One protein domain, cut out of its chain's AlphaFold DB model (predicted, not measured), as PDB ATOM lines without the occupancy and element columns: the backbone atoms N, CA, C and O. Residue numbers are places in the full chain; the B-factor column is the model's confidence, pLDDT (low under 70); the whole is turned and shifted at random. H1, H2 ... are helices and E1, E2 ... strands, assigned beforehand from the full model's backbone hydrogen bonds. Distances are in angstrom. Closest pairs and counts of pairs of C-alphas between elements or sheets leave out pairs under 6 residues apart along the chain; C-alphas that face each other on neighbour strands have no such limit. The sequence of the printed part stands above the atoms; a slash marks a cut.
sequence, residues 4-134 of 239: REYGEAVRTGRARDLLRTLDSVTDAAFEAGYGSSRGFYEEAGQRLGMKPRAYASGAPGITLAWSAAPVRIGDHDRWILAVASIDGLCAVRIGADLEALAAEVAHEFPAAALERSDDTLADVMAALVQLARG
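AT A GLANCE: This is residues 4 to 134 of the 239 residues of the protein "Methylated-DNA--[protein]-cysteine S-methyltransferase" of Actinobacteria bacterium (UniProt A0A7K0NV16). A strongly twisted sheet of four strands has one helix over each face, H4 on one and H5 on the other, and a cluster of three helices, H1, H2 and H3, at one end of it. Residues 45 to 62, with no named element, lead from this cluster to E1. The printed part has 131 residues, with five named helices and four named strands in the order H1 H2 H3 E1 E2 E3 H4 E4 H5; its class is mixed, helices and strands. The sheet runs E3 E2 E1 E4 and is mixed, with E1 and E4 parallel. The whole is compact, with a radius of gyration of the C-alphas of 14.9 A and spans of 45 by 32 by 23 A.

HOW THE PARTS SIT: Start with H1, residues 4 to 18, and H2, residues 25 to 34, a helical hairpin that touches closest at the C-alphas of Ala 15 and Ala 32, 4.8 A apart, at a steep tilt of 40 degrees. H3, residues 37 to 44, touches H2 at a steep tilt of 62 degrees, the closest C-alphas being those of Ala 29 and Ser 37, 5.0 A apart. Next find E1, residues 63 to 73, E2, residues 76 to 85, and E3, residues 88 to 95, a meander, each strand the antiparallel neighbour of the one before. E1 bends by 57 degrees at residue 70. N 69 and O 80 are 2.9 A apart, N 81 and O 93 3.0 A, within hydrogen-bond range. H4, residues 98 to 108, leads to E4, residues 113 to 116, parallel to E1, with N 66 and O 115 2.8 A apart. E3, H4 and E4 form a split strand-helix-strand unit, E2 and E1 standing between its two strands, with a right-handed crossover. H5, residues 122 to 132, and H4 are on opposite faces of the sheet: three layers, helices on both faces. The closest C-alphas of H4 and E2 are those of Trp 79 and Leu 98, 6.2 A apart; of H5 and E1, those of Ile 73 and Ala 132, 6.2 A. H5 touches H3, with the C-alphas of Arg 38 and Asp 123 closest at 7.3 A. H2 and H3 only graze the sheet; H1 is not on it. In H1, H3, H4 and H5 every O i to N i+4 pair is within hydrogen-bond range, in H2 4 of 6.

IN THESE COORDINATES: Find C-alpha 4 at (-11.140, 29.882, -31.678); from there H1 runs 21.1 A. E1 begins at C-alpha 63, (-29.535, 33.392, -51.120), and runs 30.1 A; E2 runs 29.0 A and E3 21.3 A. H5 ends at C-alpha 132, (-42.095, 28.986, -28.063).

THE WHOLE: The C-alphas farthest apart, those of Thr 21 and Asp 75, are 45.4 A apart. The printed part has no cut, and the link from H3 to E1 is long, 18 residues. Expect low confidence, pLDDT under 70, at 53 residues, among them 4 to 23 and 33 to 61.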
ATOM      1  N   ARG A   4      -9.851  30.417 -31.230       46.41
ATOM      2  CA  ARG A   4     -11.140  29.882 -31.678       46.41
ATOM      3  C   ARG A   4     -11.990  30.945 -32.381       46.41
ATOM      4  O   ARG A   4     -12.420  30.731 -33.507       46.41
ATOM      5  N   GLU A   5     -12.150  32.115 -31.762       42.81
ATOM      6  CA  GLU A   5     -12.899  33.241 -32.339       42.81
ATOM      7  C   GLU A   5     -12.276  33.760 -33.647       42.81
ATOM      8  O   GLU A   5     -12.982  34.285 -34.510       42.81
ATOM      9  N   TYR A   6     -10.953  33.644 -33.784       37.00
ATOM     10  CA  TYR A   6     -10.234  33.955 -35.018       37.00
ATOM     11  C   TYR A   6     -10.506  32.902 -36.101       37.00
ATOM     12  O   TYR A   6     -10.852  33.261 -37.224       37.00
ATOM     13  N   GLY A   7     -10.430  31.610 -35.763       52.38
ATOM     14  CA  GLY A   7     -10.745  30.514 -36.687       52.38
ATOM     15  C   GLY A   7     -12.201  30.510 -37.165       52.38
ATOM     16  O   GLY A   7     -12.469  30.239 -38.334       52.38
ATOM     17  N   GLU A   8     -13.152  30.856 -36.296       59.56
ATOM     18  CA  GLU A   8     -14.558  31.080 -36.661       59.56
ATOM     19  C   GLU A   8     -14.699  32.273 -37.617       59.56
ATOM     20  O   GLU A   8     -15.287  32.133 -38.685       59.56
ATOM     21  N   ALA A   9     -14.092  33.424 -37.300       52.88
ATOM     22  CA  ALA A   9     -14.168  34.614 -38.150       52.88
ATOM     23  C   ALA A   9     -13.573  34.394 -39.554       52.88
ATOM     24  O   ALA A   9     -14.122  34.896 -40.537       52.88
ATOM     25  N   VAL A  10     -12.479  33.630 -39.654       56.06
ATOM     26  CA  VAL A  10     -11.852  33.252 -40.930       56.06
ATOM     27  C   VAL A  10     -12.763  32.329 -41.740       56.06
ATOM     28  O   VAL A  10     -12.979  32.583 -42.926       56.06
ATOM     29  N   ARG A  11     -13.346  31.296 -41.116       67.56
ATOM     30  CA  ARG A  11     -14.274  30.379 -41.797       67.56
ATOM     31  C   ARG A  11     -15.548  31.094 -42.250       67.56
ATOM     32  O   ARG A  11     -15.953  30.919 -43.395       67.56
ATOM     33  N   THR A  12     -16.120  31.982 -41.434       63.22
ATOM     34  CA  THR A  12     -17.285  32.795 -41.834       63.22
ATOM     35  C   THR A  12     -16.936  33.721 -42.998       63.22
ATOM     36  O   THR A  12     -17.725  33.872 -43.924       63.22
ATOM     37  N   GLY A  13     -15.744  34.329 -42.986       58.34
ATOM     38  CA  GLY A  13     -15.241  35.123 -44.111       58.34
ATOM     39  C   GLY A  13     -15.178  34.313 -45.408       58.34
ATOM     40  O   GLY A  13     -15.737  34.735 -46.416       58.34
ATOM     41  N   ARG A  14     -14.598  33.109 -45.353       67.81
ATOM     42  CA  ARG A  14     -14.510  32.195 -46.500       67.81
ATOM     43  C   ARG A  14     -15.885  31.767 -47.015       67.81
ATOM     44  O   ARG A  14     -16.110  31.780 -48.218       67.81
ATOM     45  N   ALA A  15     -16.810  31.439 -46.117       63.97
ATOM     46  CA  ALA A  15     -18.167  31.041 -46.481       63.97
ATOM     47  C   ALA A  15     -18.931  32.182 -47.180       63.97
ATOM     48  O   ALA A  15     -19.620  31.961 -48.176       63.97
ATOM     49  N   ARG A  16     -18.746  33.427 -46.718       63.56
ATOM     50  CA  ARG A  16     -19.292  34.619 -47.391       63.56
ATOM     51  C   ARG A  16     -18.736  34.810 -48.795       63.56
ATOM     52  O   ARG A  16     -19.491  35.202 -49.679       63.56
ATOM     53  N   ASP A  17     -17.436  34.602 -48.982       66.31
ATOM     54  CA  ASP A  17     -16.812  34.748 -50.297       66.31
ATOM     55  C   ASP A  17     -17.317  33.669 -51.265       66.31
ATOM     56  O   ASP A  17     -17.612  33.983 -52.415       66.31
ATOM     57  N   LEU A  18     -17.521  32.442 -50.779       68.31
ATOM     58  CA  LEU A  18     -18.079  31.334 -51.558       68.31
ATOM     59  C   LEU A  18     -19.532  31.576 -51.987       68.31
ATOM     60  O   LEU A  18     -19.877  31.272 -53.123       68.31
ATOM     61  N   LEU A  19     -20.364  32.202 -51.148       63.22
ATOM     62  CA  LEU A  19     -21.735  32.590 -51.519       63.22
ATOM     63  C   LEU A  19     -21.827  33.672 -52.601       63.22
ATOM     64  O   LEU A  19     -22.910  33.941 -53.103       63.22
ATOM     65  N   ARG A  20     -20.719  34.324 -52.968       64.69
ATOM     66  CA  ARG A  20     -20.708  35.202 -54.152       64.69
ATOM     67  C   ARG A  20     -20.646  34.415 -55.459       64.69
ATOM     68  O   ARG A  20     -20.859  34.996 -56.517       64.69
ATOM     69  N   THR A  21     -20.281  33.139 -55.381       64.44
ATOM     70  CA  THR A  21     -20.052  32.256 -56.530       64.44
ATOM     71  C   THR A  21     -20.947  31.022 -56.527       64.44
ATOM     72  O   THR A  21     -21.170  30.446 -57.583       64.44
ATOM     73  N   LEU A  22     -21.421  30.604 -55.354       66.00
ATOM     74  CA  LEU A  22     -22.301  29.460 -55.153       66.00
ATOM     75  C   LEU A  22     -23.711  29.949 -54.840       66.00
ATOM     76  O   LEU A  22     -23.877  30.869 -54.039       66.00
ATOM     77  N   ASP A  23     -24.707  29.276 -55.407       63.91
ATOM     78  CA  ASP A  23     -26.114  29.636 -55.215       63.91
ATOM     79  C   ASP A  23     -26.716  29.052 -53.921       63.91
ATOM     80  O   ASP A  23     -27.797  29.480 -53.519       63.91
ATOM     81  N   SER A  24     -26.016  28.131 -53.238       71.81
ATOM     82  CA  SER A  24     -26.498  27.448 -52.027       71.81
ATOM     83  C   SER A  24     -25.724  27.827 -50.760       71.81
ATOM     84  O   SER A  24     -24.492  27.762 -50.694       71.81
ATOM     85  N   VAL A  25     -26.471  28.140 -49.694       66.56
ATOM     86  CA  VAL A  25     -25.939  28.350 -48.331       66.56
ATOM     87  C   VAL A  25     -25.325  27.069 -47.771       66.56
ATOM     88  O   VAL A  25     -24.334  27.126 -47.040       66.56
ATOM     89  N   THR A  26     -25.886  25.917 -48.134       68.06
ATOM     90  CA  THR A  26     -25.415  24.613 -47.666       68.06
ATOM     91  C   THR A  26     -24.024  24.307 -48.211       68.06
ATOM     92  O   THR A  26     -23.110  24.015 -47.434       68.06
ATOM     93  N   ASP A  27     -23.835  24.474 -49.521       70.69
ATOM     94  CA  ASP A  27     -22.562  24.203 -50.197       70.69
ATOM     95  C   ASP A  27     -21.466  25.172 -49.745       70.69
ATOM     96  O   ASP A  27     -20.351  24.762 -49.419       70.69
ATOM     97  N   ALA A  28     -21.792  26.463 -49.628       70.44
ATOM     98  CA  ALA A  28     -20.834  27.466 -49.174       70.44
ATOM     99  C   ALA A  28     -20.362  27.232 -47.730       70.44
ATOM    100  O   ALA A  28     -19.186  27.450 -47.420       70.44
ATOM    101  N   ALA A  29     -21.246  26.773 -46.839       65.81
ATOM    102  CA  ALA A  29     -20.877  26.424 -45.471       65.81
ATOM    103  C   ALA A  29     -19.984  25.171 -45.418       65.81
ATOM    104  O   ALA A  29     -19.002  25.140 -44.668       65.81
ATOM    105  N   PHE A  30     -20.285  24.160 -46.236       69.06
ATOM    106  CA  PHE A  30     -19.474  22.947 -46.340       69.06
ATOM    107  C   PHE A  30     -18.049  23.257 -46.828       69.06
ATOM    108  O   PHE A  30     -17.075  22.949 -46.136       69.06
ATOM    109  N   GLU A  31     -17.925  23.977 -47.944       73.00
ATOM    110  CA  GLU A  31     -16.651  24.375 -48.570       73.00
ATOM    111  C   GLU A  31     -15.810  25.343 -47.713       73.00
ATOM    112  O   GLU A  31     -14.584  25.454 -47.852       73.00
ATOM    113  N   ALA A  32     -16.451  26.047 -46.775       70.50
ATOM    114  CA  ALA A  32     -15.778  26.892 -45.792       70.50
ATOM    115  C   ALA A  32     -15.209  26.124 -44.586       70.50
ATOM    116  O   ALA A  32     -14.559  26.731 -43.730       70.50
ATOM    117  N   GLY A  33     -15.405  24.803 -44.523       66.75
ATOM    118  CA  GLY A  33     -14.830  23.942 -43.491       66.75
ATOM    119  C   GLY A  33     -15.675  23.826 -42.223       66.75
ATOM    120  O   GLY A  33     -15.131  23.523 -41.162       66.75
ATOM    121  N   TYR A  34     -16.988  24.063 -42.308       59.44
ATOM    122  CA  TYR A  34     -17.912  23.812 -41.195       59.44
ATOM    123  C   TYR A  34     -18.386  22.354 -41.113       59.44
ATOM    124  O   TYR A  34     -19.121  21.993 -40.197       59.44
ATOM    125  N   GLY A  35     -17.981  21.498 -42.062       59.72
ATOM    126  CA  GLY A  35     -18.382  20.086 -42.154       59.72
ATOM    127  C   GLY A  35     -19.853  19.881 -42.542       59.72
ATOM    128  O   GLY A  35     -20.204  18.850 -43.101       59.72
ATOM    129  N   SER A  36     -20.701  20.874 -42.276       62.97
ATOM    130  CA  SER A  36     -22.081  21.029 -42.724       62.97
ATOM    131  C   SER A  36     -22.541  22.467 -42.453       62.97
ATOM    132  O   SER A  36     -21.944  23.187 -41.648       62.97
ATOM    133  N   SER A  37     -23.649  22.881 -43.061       56.94
ATOM    134  CA  SER A  37     -24.357  24.113 -42.686       56.94
ATOM    135  C   SER A  37     -24.922  24.082 -41.258       56.94
ATOM    136  O   SER A  37     -25.150  25.128 -40.657       56.94
ATOM    137  N   ARG A  38     -25.077  22.894 -40.668       58.91
ATOM    138  CA  ARG A  38     -25.470  22.706 -39.267       58.91
ATOM    139  C   ARG A  38     -24.381  23.182 -38.300       58.91
ATOM    140  O   ARG A  38     -24.622  24.069 -37.483       58.91
ATOM    141  N   GLY A  39     -23.152  22.688 -38.482       56.06
ATOM    142  CA  GLY A  39     -21.985  23.118 -37.701       56.06
ATOM    143  C   GLY A  39     -21.683  24.613 -37.855       56.06
ATOM    144  O   GLY A  39     -21.198  25.254 -36.925       56.06
ATOM    145  N   PHE A  40     -22.044  25.194 -39.006       59.50
ATOM    146  CA  PHE A  40     -21.967  26.631 -39.260       59.50
ATOM    147  C   PHE A  40     -22.778  27.460 -38.254       59.50
ATOM    148  O   PHE A  40     -22.220  28.339 -37.589       59.50
ATOM    149  N   TYR A  41     -24.074  27.173 -38.103       56.84
ATOM    150  CA  TYR A  41     -24.942  27.934 -37.199       56.84
ATOM    151  C   TYR A  41     -24.744  27.567 -35.721       56.84
ATOM    152  O   TYR A  41     -24.879  28.448 -34.870       56.84
ATOM    153  N   GLU A  42     -24.380  26.317 -35.409       59.41
ATOM    154  CA  GLU A  42     -24.009  25.900 -34.047       59.41
ATOM    155  C   GLU A  42     -22.790  26.680 -33.528       59.41
ATOM    156  O   GLU A  42     -22.783  27.152 -32.389       59.41
ATOM    157  N   GLU A  43     -21.762  26.853 -34.364       52.28
ATOM    158  CA  GLU A  43     -20.508  27.493 -33.966       52.28
ATOM    159  C   GLU A  43     -20.581  29.032 -34.028       52.28
ATOM    160  O   GLU A  43     -19.968  29.716 -33.208       52.28
ATOM    161  N   ALA A  44     -21.401  29.600 -34.923       49.81
ATOM    162  CA  ALA A  44     -21.624  31.048 -35.028       49.81
ATOM    163  C   ALA A  44     -22.427  31.657 -33.853       49.81
ATOM    164  O   ALA A  44     -22.455  32.880 -33.688       49.81
ATOM    165  N   GLY A  45     -23.050  30.830 -33.005       46.16
ATOM    166  CA  GLY A  45     -23.965  31.226 -31.928       46.16
ATOM    167  C   GLY A  45     -23.406  32.091 -30.795       46.16
ATOM    168  O   GLY A  45     -24.161  32.426 -29.896       46.16
ATOM    169  N   GLN A  46     -22.135  32.506 -30.794       42.59
ATOM    170  CA  GLN A  46     -21.542  33.245 -29.663       42.59
ATOM    171  C   GLN A  46     -21.608  34.779 -29.764       42.59
ATOM    172  O   GLN A  46     -21.141  35.473 -28.858       42.59
ATOM    173  N   ARG A  47     -22.181  35.356 -30.830       42.88
ATOM    174  CA  ARG A  47     -22.245  36.820 -31.003       42.88
ATOM    175  C   ARG A  47     -23.624  37.284 -31.459       42.88
ATOM    176  O   ARG A  47     -24.176  36.766 -32.423       42.88
ATOM    177  N   LEU A  48     -24.127  38.356 -30.834       44.97
ATOM    178  CA  LEU A  48     -25.153  39.216 -31.434       44.97
ATOM    179  C   LEU A  48     -24.524  39.921 -32.647       44.97
ATOM    180  O   LEU A  48     -24.048  41.051 -32.558       44.97
ATOM    181  N   GLY A  49     -24.443  39.208 -33.768       45.97
ATOM    182  CA  GLY A  49     -23.817  39.630 -35.018       45.97
ATOM    183  C   GLY A  49     -24.622  40.662 -35.800       45.97
ATOM    184  O   GLY A  49     -24.710  40.533 -37.012       45.97
ATOM    185  N   MET A  50     -25.179  41.687 -35.138       48.97
ATOM    186  CA  MET A  50     -26.007  42.738 -35.751       48.97
ATOM    187  C   MET A  50     -25.186  43.627 -36.703       48.97
ATOM    188  O   MET A  50     -24.872  44.780 -36.401       48.97
ATOM    189  N   LYS A  51     -24.792  43.091 -37.853       48.19
ATOM    190  CA  LYS A  51     -24.227  43.849 -38.961       48.19
ATOM    191  C   LYS A  51     -25.344  44.029 -39.979       48.19
ATOM    192  O   LYS A  51     -25.826  43.033 -40.486       48.19
ATOM    193  N   PRO A  52     -25.764  45.258 -40.307       44.34
ATOM    194  CA  PRO A  52     -26.795  45.446 -41.311       44.34
ATOM    195  C   PRO A  52     -26.243  45.012 -42.673       44.34
ATOM    196  O   PRO A  52     -25.466  45.743 -43.288       44.34
ATOM    197  N   ARG A  53     -26.626  43.834 -43.167       55.22
ATOM    198  CA  ARG A  53     -26.478  43.515 -44.587       55.22
ATOM    199  C   ARG A  53     -27.700  44.067 -45.302       55.22
ATOM    200  O   ARG A  53     -28.815  43.783 -44.886       55.22
ATOM    201  N   ALA A  54     -27.520  44.903 -46.321       54.84
ATOM    202  CA  ALA A  54     -28.615  45.589 -47.007       54.84
ATOM    203  C   ALA A  54     -29.397  44.646 -47.947       54.84
ATOM    204  O   ALA A  54     -29.325  44.756 -49.163       54.84
ATOM    205  N   TYR A  55     -30.184  43.730 -47.381       55.94
ATOM    206  CA  TYR A  55     -31.188  42.924 -48.093       55.94
ATOM    207  C   TYR A  55     -32.191  43.778 -48.882       55.94
ATOM    208  O   TYR A  55     -32.713  43.342 -49.900       55.94
ATOM    209  N   ALA A  56     -32.418  45.018 -48.437       46.66
ATOM    210  CA  ALA A  56     -33.356  45.950 -49.049       46.66
ATOM    211  C   ALA A  56     -32.813  46.643 -50.314       46.66
ATOM    212  O   ALA A  56     -33.597  47.206 -51.071       46.66
ATOM    213  N   SER A  57     -31.495  46.635 -50.566       46.53
ATOM    214  CA  SER A  57     -30.897  47.428 -51.653       46.53
ATOM    215  C   SER A  57     -30.688  46.659 -52.957       46.53
ATOM    216  O   SER A  57     -29.773  46.998 -53.705       46.53
ATOM    217  N   GLY A  58     -31.494  45.630 -53.241       42.53
ATOM    218  CA  GLY A  58     -31.486  44.996 -54.561       42.53
ATOM    219  C   GLY A  58     -30.130  44.424 -54.978       42.53
ATOM    220  O   GLY A  58     -29.868  44.354 -56.172       42.53
ATOM    221  N   ALA A  59     -29.253  44.085 -54.022       47.12
ATOM    222  CA  ALA A  59     -27.963  43.481 -54.330       47.12
ATOM    223  C   ALA A  59     -28.239  42.106 -54.961       47.12
ATOM    224  O   ALA A  59     -28.723  41.221 -54.251       47.12
ATOM    225  N   PRO A  60     -27.995  41.919 -56.270       49.75
ATOM    226  CA  PRO A  60     -28.273  40.650 -56.926       49.75
ATOM    227  C   PRO A  60     -27.427  39.548 -56.278       49.75
ATOM    228  O   PRO A  60     -26.246  39.769 -56.002       49.75
ATOM    229  N   GLY A  61     -28.019  38.374 -56.045       62.75
ATOM    230  CA  GLY A  61     -27.273  37.173 -55.651       62.75
ATOM    231  C   GLY A  61     -27.085  36.950 -54.147       62.75
ATOM    232  O   GLY A  61     -26.048  36.438 -53.740       62.75
ATOM    233  N   ILE A  62     -28.048  37.330 -53.297       73.44
ATOM    234  CA  ILE A  62     -28.075  36.839 -51.909       73.44
ATOM    235  C   ILE A  62     -29.129  35.738 -51.784       73.44
ATOM    236  O   ILE A  62     -30.326  36.016 -51.871       73.44
ATOM    237  N   THR A  63     -28.677  34.511 -51.525       82.38
ATOM    238  CA  THR A  63     -29.535  33.392 -51.120       82.38
ATOM    239  C   THR A  63     -29.730  33.405 -49.607       82.38
ATOM    240  O   THR A  63     -28.765  33.510 -48.843       82.38
ATOM    241  N   LEU A  64     -30.982  33.309 -49.166       88.69
ATOM    242  CA  LEU A  64     -31.364  33.124 -47.770       88.69
ATOM    243  C   LEU A  64     -32.026  31.759 -47.613       88.69
ATOM    244  O   LEU A  64     -32.946  31.415 -48.356       88.69
ATOM    245  N   ALA A  65     -31.584  31.015 -46.604       92.38
ATOM    246  CA  ALA A  65     -32.233  29.778 -46.212       92.38
ATOM    247  C   ALA A  65     -33.488  30.104 -45.398       92.38
ATOM    248  O   ALA A  65     -33.455  30.967 -44.514       92.38
ATOM    249  N   TRP A  66     -34.581  29.393 -45.641       96.25
ATOM    250  CA  TRP A  66     -35.762  29.445 -44.789       96.25
ATOM    251  C   TRP A  66     -36.272  28.050 -44.442       96.25
ATOM    252  O   TRP A  66     -36.049  27.079 -45.159       96.25
ATOM    253  N   SER A  67     -36.943  27.950 -43.301       97.50
ATOM    254  CA  SER A  67     -37.596  26.729 -42.832       97.50
ATOM    255  C   SER A  67     -38.803  27.112 -41.991       97.50
ATOM    256  O   SER A  67     -38.854  28.203 -41.412       97.50
ATOM    257  N   ALA A  68     -39.777  26.215 -41.905       97.88
ATOM    258  CA  ALA A  68     -40.945  26.410 -41.070       97.88
ATOM    259  C   ALA A  68     -41.372  25.116 -40.381       97.88
ATOM    260  O   ALA A  68     -41.209  24.024 -40.920       97.88
ATOM    261  N   ALA A  69     -41.945  25.247 -39.189       96.94
ATOM    262  CA  ALA A  69     -42.464  24.120 -38.426       96.94
ATOM    263  C   ALA A  69     -43.769  24.496 -37.717       96.94
ATOM    264  O   ALA A  69     -43.888  25.625 -37.219       96.94
ATOM    265  N   PRO A  70     -44.736  23.565 -37.630       97.00
ATOM    266  CA  PRO A  70     -45.895  23.760 -36.786       97.00
ATOM    267  C   PRO A  70     -45.463  23.705 -35.316       97.00
ATOM    268  O   PRO A  70     -44.615  22.908 -34.908       97.00
ATOM    269  N   VAL A  71     -46.066  24.556 -34.500       95.56
ATOM    270  CA  VAL A  71     -45.850  24.630 -33.063       95.56
ATOM    271  C   VAL A  71     -47.175  24.909 -32.375       95.56
ATOM    272  O   VAL A  71     -48.006  25.676 -32.859       95.56
ATOM    273  N   ARG A  72     -47.360  24.309 -31.205       93.94
ATOM    274  CA  ARG A  72     -48.469  24.646 -30.323       93.94
ATOM    275  C   ARG A  72     -47.965  25.595 -29.243       93.94
ATOM    276  O   ARG A  72     -47.051  25.244 -28.497       93.94
ATOM    277  N   ILE A  73     -48.522  26.802 -29.205       92.56
ATOM    278  CA  ILE A  73     -48.224  27.828 -28.200       92.56
ATOM    279  C   ILE A  73     -49.466  27.947 -27.321       92.56
ATOM    280  O   ILE A  73     -50.444  28.589 -27.701       92.56
ATOM    281  N   GLY A  74     -49.448  27.277 -26.164       88.12
ATOM    282  CA  GLY A  74     -50.640  27.103 -25.324       88.12
ATOM    283  C   GLY A  74     -51.728  26.362 -26.085       88.12
ATOM    284  O   GLY A  74     -51.476  25.269 -26.584       88.12
ATOM    285  N   ASP A  75     -52.908  26.968 -26.228       89.38
ATOM    286  CA  ASP A  75     -54.022  26.354 -26.957       89.38
ATOM    287  C   ASP A  75     -54.076  26.684 -28.453       89.38
ATOM    288  O   ASP A  75     -55.036  26.348 -29.153       89.38
ATOM    289  N   HIS A  76     -53.031  27.331 -28.956       92.19
ATOM    290  CA  HIS A  76     -52.992  27.883 -30.295       92.19
ATOM    291  C   HIS A  76     -52.034  27.102 -31.191       92.19
ATOM    292  O   HIS A  76     -50.823  27.101 -30.961       92.19
ATOM    293  N   ASP A  77     -52.570  26.510 -32.256       95.38
ATOM    294  CA  ASP A  77     -51.753  25.962 -33.335       95.38
ATOM    295  C   ASP A  77     -51.232  27.113 -34.198       95.38
ATOM    296  O   ASP A  77     -51.978  28.013 -34.614       95.38
ATOM    297  N   ARG A  78     -49.917  27.141 -34.380       96.81
ATOM    298  CA  ARG A  78     -49.181  28.189 -35.082       96.81
ATOM    299  C   ARG A  78     -48.080  27.569 -35.929       96.81
ATOM    300  O   ARG A  78     -47.669  26.434 -35.725       96.81
ATOM    301  N   TRP A  79     -47.563  28.357 -36.848       97.81
ATOM    302  CA  TRP A  79     -46.329  28.117 -37.570       97.81
ATOM    303  C   TRP A  79     -45.259  29.052 -37.037       97.81
ATOM    304  O   TRP A  79     -45.529  30.232 -36.805       97.81
ATOM    305  N   ILE A  80     -44.047  28.532 -36.871       97.69
ATOM    306  CA  ILE A  80     -42.835  29.344 -36.809       97.69
ATOM    307  C   ILE A  80     -42.168  29.252 -38.172       97.69
ATOM    308  O   ILE A  80     -41.965  28.147 -38.667       97.69
ATOM    309  N   LEU A  81     -41.804  30.396 -38.742       98.19
ATOM    310  CA  LEU A  81     -40.984  30.488 -39.948       98.19
ATOM    311  C   LEU A  81     -39.703  31.246 -39.599       98.19
ATOM    312  O   LEU A  81     -39.771  32.351 -39.057       98.19
ATOM    313  N   ALA A  82     -38.553  30.646 -39.892       97.19
ATOM    314  CA  ALA A  82     -37.239  31.250 -39.725       97.19
ATOM    315  C   ALA A  82     -36.579  31.499 -41.085       97.19
ATOM    316  O   ALA A  82     -36.670  30.664 -41.983       97.19
ATOM    317  N   VAL A  83     -35.895  32.633 -41.208       94.94
ATOM    318  CA  VAL A  83     -35.082  33.019 -42.366       94.94
ATOM    319  C   VAL A  83     -33.688  33.344 -41.861       94.94
ATOM    320  O   VAL A  83     -33.546  34.124 -40.913       94.94
ATOM    321  N   ALA A  84     -32.669  32.782 -42.493       90.88
ATOM    322  CA  ALA A  84     -31.279  32.986 -42.131       90.88
ATOM    323  C   ALA A  84     -30.417  33.281 -43.358       90.88
ATOM    324  O   ALA A  84     -30.573  32.681 -44.424       90.88
ATOM    325  N   SER A  85     -29.477  34.199 -43.176       85.69
ATOM    326  CA  SER A  85     -28.308  34.333 -44.030       85.69
ATOM    327  C   SER A  85     -27.163  33.527 -43.430       85.69
ATOM    328  O   SER A  85     -27.216  33.101 -42.277       85.69
ATOM    329  N   ILE A  86     -26.053  33.452 -44.158       74.81
ATOM    330  CA  ILE A  86     -24.805  32.938 -43.598       74.81
ATOM    331  C   ILE A  86     -24.280  33.747 -42.407       74.81
ATOM    332  O   ILE A  86     -23.309  33.361 -41.797       74.81
ATOM    333  N   ASP A  87     -24.837  34.900 -42.068       73.56
ATOM    334  CA  ASP A  87     -24.389  35.686 -40.917       73.56
ATOM    335  C   ASP A  87     -25.287  35.484 -39.688       73.56
ATOM    336  O   ASP A  87     -24.901  35.851 -38.576       73.56
ATOM    337  N   GLY A  88     -26.446  34.842 -39.868       82.38
ATOM    338  CA  GLY A  88     -27.368  34.488 -38.800       82.38
ATOM    339  C   GLY A  88     -28.836  34.624 -39.188       82.38
ATOM    340  O   GLY A  88     -29.196  34.798 -40.349       82.38
ATOM    341  N   LEU A  89     -29.704  34.550 -38.180       89.19
ATOM    342  CA  LEU A  89     -31.142  34.746 -38.327       89.19
ATOM    343  C   LEU A  89     -31.459  36.183 -38.745       89.19
ATOM    344  O   LEU A  89     -31.193  37.129 -37.997       89.19
ATOM    345  N   CYS A  90     -32.104  36.316 -39.898       90.44
ATOM    346  CA  CYS A  90     -32.620  37.576 -40.424       90.44
ATOM    347  C   CYS A  90     -34.040  37.837 -39.926       90.44
ATOM    348  O   CYS A  90     -34.380  38.960 -39.550       90.44
ATOM    349  N   ALA A  91     -34.874  36.792 -39.910       93.62
ATOM    350  CA  ALA A  91     -36.265  36.896 -39.501       93.62
ATOM    351  C   ALA A  91     -36.769  35.635 -38.791       93.62
ATOM    352  O   ALA A  91     -36.424  34.516 -39.156       93.62
ATOM    353  N   VAL A  92     -37.639  35.830 -37.800       96.38
ATOM    354  CA  VAL A  92     -38.481  34.778 -37.217       96.38
ATOM    355  C   VAL A  92     -39.906  35.306 -37.105       96.38
ATOM    356  O   VAL A  92     -40.129  36.396 -36.563       96.38
ATOM    357  N   ARG A  93     -40.875  34.562 -37.634       96.50
ATOM    358  CA  ARG A  93     -42.303  34.905 -37.621       96.50
ATOM    359  C   ARG A  93     -43.119  33.816 -36.940       96.50
ATOM    360  O   ARG A  93     -42.740  32.651 -36.978       96.50
ATOM    361  N   ILE A  94     -44.239  34.220 -36.343       97.00
ATOM    362  CA  ILE A  94     -45.244  33.330 -35.758       97.00
ATOM    363  C   ILE A  94     -46.589  33.672 -36.396       97.00
ATOM    364  O   ILE A  94     -46.978  34.837 -36.397       97.00
ATOM    365  N   GLY A  95     -47.313  32.690 -36.919       96.31
ATOM    366  CA  GLY A  95     -48.586  32.931 -37.609       96.31
ATOM    367  C   GLY A  95     -49.492  31.710 -37.601       96.31
ATOM    368  O   GLY A  95     -49.051  30.620 -37.258       96.31
ATOM    369  N   ALA A  96     -50.771  31.882 -37.928       95.62
ATOM    370  CA  ALA A  96     -51.707  30.759 -38.037       95.62
ATOM    371  C   ALA A  96     -51.605  30.036 -39.391       95.62
ATOM    372  O   ALA A  96     -51.920  28.854 -39.475       95.62
ATOM    373  N   ASP A  97     -51.133  30.736 -40.422       96.50
ATOM    374  CA  ASP A  97     -51.099  30.265 -41.800       96.50
ATOM    375  C   ASP A  97     -49.686  30.391 -42.381       96.50
ATOM    376  O   ASP A  97     -49.065  31.453 -42.295       96.50
ATOM    377  N   LEU A  98     -49.159  29.296 -42.931       96.62
ATOM    378  CA  LEU A  98     -47.790  29.249 -43.447       96.62
ATOM    379  C   LEU A  98     -47.630  30.071 -44.732       96.62
ATOM    380  O   LEU A  98     -46.587  30.690 -44.929       96.62
ATOM    381  N   GLU A  99     -48.647  30.091 -45.593       96.06
ATOM    382  CA  GLU A  99     -48.595  30.809 -46.867       96.06
ATOM    383  C   GLU A  99     -48.537  32.323 -46.639       96.06
ATOM    384  O   GLU A  99     -47.689  33.007 -47.212       96.06
ATOM    385  N   ALA A 100     -49.338  32.840 -45.706       96.19
ATOM    386  CA  ALA A 100     -49.296  34.231 -45.274       96.19
ATOM    387  C   ALA A 100     -47.926  34.618 -44.692       96.19
ATOM    388  O   ALA A 100     -47.412  35.694 -44.998       96.19
ATOM    389  N   LEU A 101     -47.306  33.740 -43.890       96.06
ATOM    390  CA  LEU A 101     -45.952  33.967 -43.374       96.06
ATOM    391  C   LEU A 101     -44.904  33.992 -44.492       96.06
ATOM    392  O   LEU A 101     -44.017  34.847 -44.484       96.06
ATOM    393  N   ALA A 102     -44.997  33.067 -45.448       94.50
ATOM    394  CA  ALA A 102     -44.093  33.019 -46.592       94.50
ATOM    395  C   ALA A 102     -44.239  34.272 -47.472       94.50
ATOM    396  O   ALA A 102     -43.233  34.846 -47.885       94.50
ATOM    397  N   ALA A 103     -45.468  34.747 -47.695       94.38
ATOM    398  CA  ALA A 103     -45.743  35.982 -48.425       94.38
ATOM    399  C   ALA A 103     -45.199  37.226 -47.700       94.38
ATOM    400  O   ALA A 103     -44.603  38.095 -48.337       94.38
ATOM    401  N   GLU A 104     -45.349  37.303 -46.372       92.81
ATOM    402  CA  GLU A 104     -44.764  38.374 -45.550       92.81
ATOM    403  C   GLU A 104     -43.238  38.418 -45.702       92.81
ATOM    404  O   GLU A 104     -42.659  39.481 -45.925       92.81
ATOM    405  N   VAL A 105     -42.585  37.257 -45.631       91.56
ATOM    406  CA  VAL A 105     -41.132  37.134 -45.796       91.56
ATOM    407  C   VAL A 105     -40.696  37.500 -47.213       91.56
ATOM    408  O   VAL A 105     -39.753  38.271 -47.371       91.56
ATOM    409  N   ALA A 106     -41.388  37.021 -48.245       90.50
ATOM    410  CA  ALA A 106     -41.082  37.384 -49.628       90.50
ATOM    411  C   ALA A 106     -41.214  38.899 -49.871       90.50
ATOM    412  O   ALA A 106     -40.413  39.481 -50.598       90.50
ATOM    413  N   HIS A 107     -42.184  39.554 -49.225       90.06
ATOM    414  CA  HIS A 107     -42.341  41.006 -49.291       90.06
ATOM    415  C   HIS A 107     -41.228  41.769 -48.555       90.06
ATOM    416  O   HIS A 107     -40.815  42.835 -49.004       90.06
ATOM    417  N   GLU A 108     -40.738  41.239 -47.432       87.56
ATOM    418  CA  GLU A 108     -39.647  41.839 -46.651       87.56
ATOM    419  C   GLU A 108     -38.272  41.660 -47.313       87.56
ATOM    420  O   GLU A 108     -37.413  42.536 -47.198       87.56
ATOM    421  N   PHE A 109     -38.078  40.566 -48.058       87.69
ATOM    422  CA  PHE A 109     -36.835  40.233 -48.760       87.69
ATOM    423  C   PHE A 109     -37.037  40.123 -50.286       87.69
ATOM    424  O   PHE A 109     -36.699  39.094 -50.873       87.69
ATOM    425  N   PRO A 110     -37.527  41.176 -50.973       84.44
ATOM    426  CA  PRO A 110     -37.975  41.086 -52.369       84.44
ATOM    427  C   PRO A 110     -36.845  40.837 -53.379       84.44
ATOM    428  O   PRO A 110     -37.110  40.477 -54.521       84.44
ATOM    429  N   ALA A 111     -35.589  41.060 -52.979       82.00
ATOM    430  CA  ALA A 111     -34.405  40.867 -53.814       82.00
ATOM    431  C   ALA A 111     -33.595  39.606 -53.463       82.00
ATOM    432  O   ALA A 111     -32.590  39.334 -54.120       82.00
ATOM    433  N   ALA A 112     -33.983  38.869 -52.418       84.50
ATOM    434  CA  ALA A 112     -33.283  37.661 -52.001       84.50
ATOM    435  C   ALA A 112     -33.864  36.426 -52.699       84.50
ATOM    436  O   ALA A 112     -35.079  36.306 -52.857       84.50
ATOM    437  N   ALA A 113     -33.003  35.474 -53.054       86.25
ATOM    438  CA  ALA A 113     -33.450  34.133 -53.400       86.25
ATOM    439  C   ALA A 113     -33.768  33.382 -52.098       86.25
ATOM    440  O   ALA A 113     -32.887  33.192 -51.262       86.25
ATOM    441  N   LEU A 114     -35.030  33.002 -51.897       89.50
ATOM    442  CA  LEU A 114     -35.465  32.256 -50.714       89.50
ATOM    443  C   LEU A 114     -35.438  30.754 -51.013       89.50
ATOM    444  O   LEU A 114     -36.285  30.249 -51.749       89.50
ATOM    445  N   GLU A 115     -34.496  30.035 -50.411       90.69
ATOM    446  CA  GLU A 115     -34.348  28.586 -50.564       90.69
ATOM    447  C   GLU A 115     -34.837  27.873 -49.302       90.69
ATOM    448  O   GLU A 115     -34.417  28.201 -48.191       90.69
ATOM    449  N   ARG A 116     -35.738  26.895 -49.451       93.50
ATOM    450  CA  ARG A 116     -36.162  26.090 -48.304       93.50
ATOM    451  C   ARG A 116     -35.048  25.114 -47.937       93.50
ATOM    452  O   ARG A 116     -34.658  24.297 -48.764       93.50
ATOM    453  N   SER A 117     -34.573  25.161 -46.697       91.50
ATOM    454  CA  SER A 117     -33.478  24.310 -46.220       91.50
ATOM    455  C   SER A 117     -33.744  23.820 -44.796       91.50
ATOM    456  O   SER A 117     -33.168  24.320 -43.827       91.50
ATOM    457  N   ASP A 118     -34.629  22.828 -44.675       91.75
ATOM    458  CA  ASP A 118     -35.073  22.290 -43.383       91.75
ATOM    459  C   ASP A 118     -33.904  21.656 -42.596       91.75
ATOM    460  O   ASP A 118     -33.756  21.926 -41.404       91.75
ATOM    461  N   ASP A 119     -33.018  20.902 -43.260       85.56
ATOM    462  CA  ASP A 119     -31.846  20.276 -42.621       85.56
ATOM    463  C   ASP A 119     -30.842  21.313 -42.099       85.56
ATOM    464  O   ASP A 119     -30.349  21.212 -40.974       85.56
ATOM    465  N   THR A 120     -30.580  22.352 -42.896       82.00
ATOM    466  CA  THR A 120     -29.674  23.453 -42.535       82.00
ATOM    467  C   THR A 120     -30.167  24.219 -41.306       82.00
ATOM    468  O   THR A 120     -29.363  24.676 -40.497       82.00
ATOM    469  N   LEU A 121     -31.486  24.355 -41.148       88.25
ATOM    470  CA  LEU A 121     -32.102  25.106 -40.056       88.25
ATOM    471  C   LEU A 121     -32.649  24.219 -38.932       88.25
ATOM    472  O   LEU A 121     -33.281  24.746 -38.020       88.25
ATOM    473  N   ALA A 122     -32.388  22.910 -38.939       87.62
ATOM    474  CA  ALA A 122     -32.984  21.964 -37.997       87.62
ATOM    475  C   ALA A 122     -32.765  22.353 -36.521       87.62
ATOM    476  O   ALA A 122     -33.726  22.411 -35.750       87.62
ATOM    477  N   ASP A 123     -31.535  22.698 -36.123       85.94
ATOM    478  CA  ASP A 123     -31.237  23.077 -34.729       85.94
ATOM    479  C   ASP A 123     -31.793  24.445 -34.355       85.94
ATOM    480  O   ASP A 123     -32.252  24.655 -33.229       85.94
ATOM    481  N   VAL A 124     -31.787  25.376 -35.311       89.56
ATOM    482  CA  VAL A 124     -32.400  26.693 -35.142       89.56
ATOM    483  C   VAL A 124     -33.897  26.526 -34.905       89.56
ATOM    484  O   VAL A 124     -34.428  27.053 -33.929       89.56
ATOM    485  N   MET A 125     -34.575  25.732 -35.732       94.50
ATOM    486  CA  MET A 125     -35.997  25.436 -35.589       94.50
ATOM    487  C   MET A 125     -36.297  24.704 -34.281       94.50
ATOM    488  O   MET A 125     -37.236  25.084 -33.584       94.50
ATOM    489  N   ALA A 126     -35.479  23.725 -33.889       91.62
ATOM    490  CA  ALA A 126     -35.619  23.045 -32.604       91.62
ATOM    491  C   ALA A 126     -35.495  24.025 -31.424       91.62
ATOM    492  O   ALA A 126     -36.318  24.005 -30.508       91.62
ATOM    493  N   ALA A 127     -34.516  24.935 -31.463       90.62
ATOM    494  CA  ALA A 127     -34.350  25.975 -30.451       90.62
ATOM    495  C   ALA A 127     -35.542  26.943 -30.409       90.62
ATOM    496  O   ALA A 127     -36.004  27.293 -29.322       90.62
ATOM    497  N   LEU A 128     -36.067  27.356 -31.567       94.00
ATOM    498  CA  LEU A 128     -37.240  28.227 -31.662       94.00
ATOM    499  C   LEU A 128     -38.503  27.549 -31.122       94.00
ATOM    500  O   LEU A 128     -39.261  28.180 -30.389       94.00
ATOM    501  N   VAL A 129     -38.708  26.263 -31.413       94.06
ATOM    502  CA  VAL A 129     -39.824  25.480 -30.861       94.06
ATOM    503  C   VAL A 129     -39.710  25.370 -29.337       94.06
ATOM    504  O   VAL A 129     -40.694  25.615 -28.641       94.06
ATOM    505  N   GLN A 130     -38.518  25.091 -28.798       91.31
ATOM    506  CA  GLN A 130     -38.286  25.064 -27.344       91.31
ATOM    507  C   GLN A 130     -38.544  26.431 -26.690       91.31
ATOM    508  O   GLN A 130     -39.136  26.502 -25.611       91.31
ATOM    509  N   LEU A 131     -38.137  27.531 -27.336       91.44
ATOM    510  CA  LEU A 131     -38.434  28.889 -26.864       91.44
ATOM    511  C   LEU A 131     -39.942  29.172 -26.869       91.44
ATOM    512  O   LEU A 131     -40.466  29.706 -25.896       91.44
ATOM    513  N   ALA A 132     -40.651  28.786 -27.933       92.31
ATOM    514  CA  ALA A 132     -42.095  28.986 -28.063       92.31
ATOM    515  C   ALA A 132     -42.910  28.215 -27.015       92.31
ATOM    516  O   ALA A 132     -43.989  28.655 -26.623       92.31
ATOM    517  N   ARG A 133     -42.381  27.080 -26.548       89.00
ATOM    518  CA  ARG A 133     -42.960  26.275 -25.464       89.00
ATOM    519  C   ARG A 133     -42.510  26.714 -24.068       89.00
ATOM    520  O   ARG A 133     -42.974  26.159 -23.079       89.00
ATOM    521  N   GLY A 134     -41.607  27.691 -23.964       85.44
ATOM    522  CA  GLY A 134     -41.042  28.137 -22.687       85.44
ATOM    523  C   GLY A 134     -40.084  27.133 -22.028       85.44
ATOM    524  O   GLY A 134     -39.718  27.330 -20.866       85.44
TER     525      GLY A 134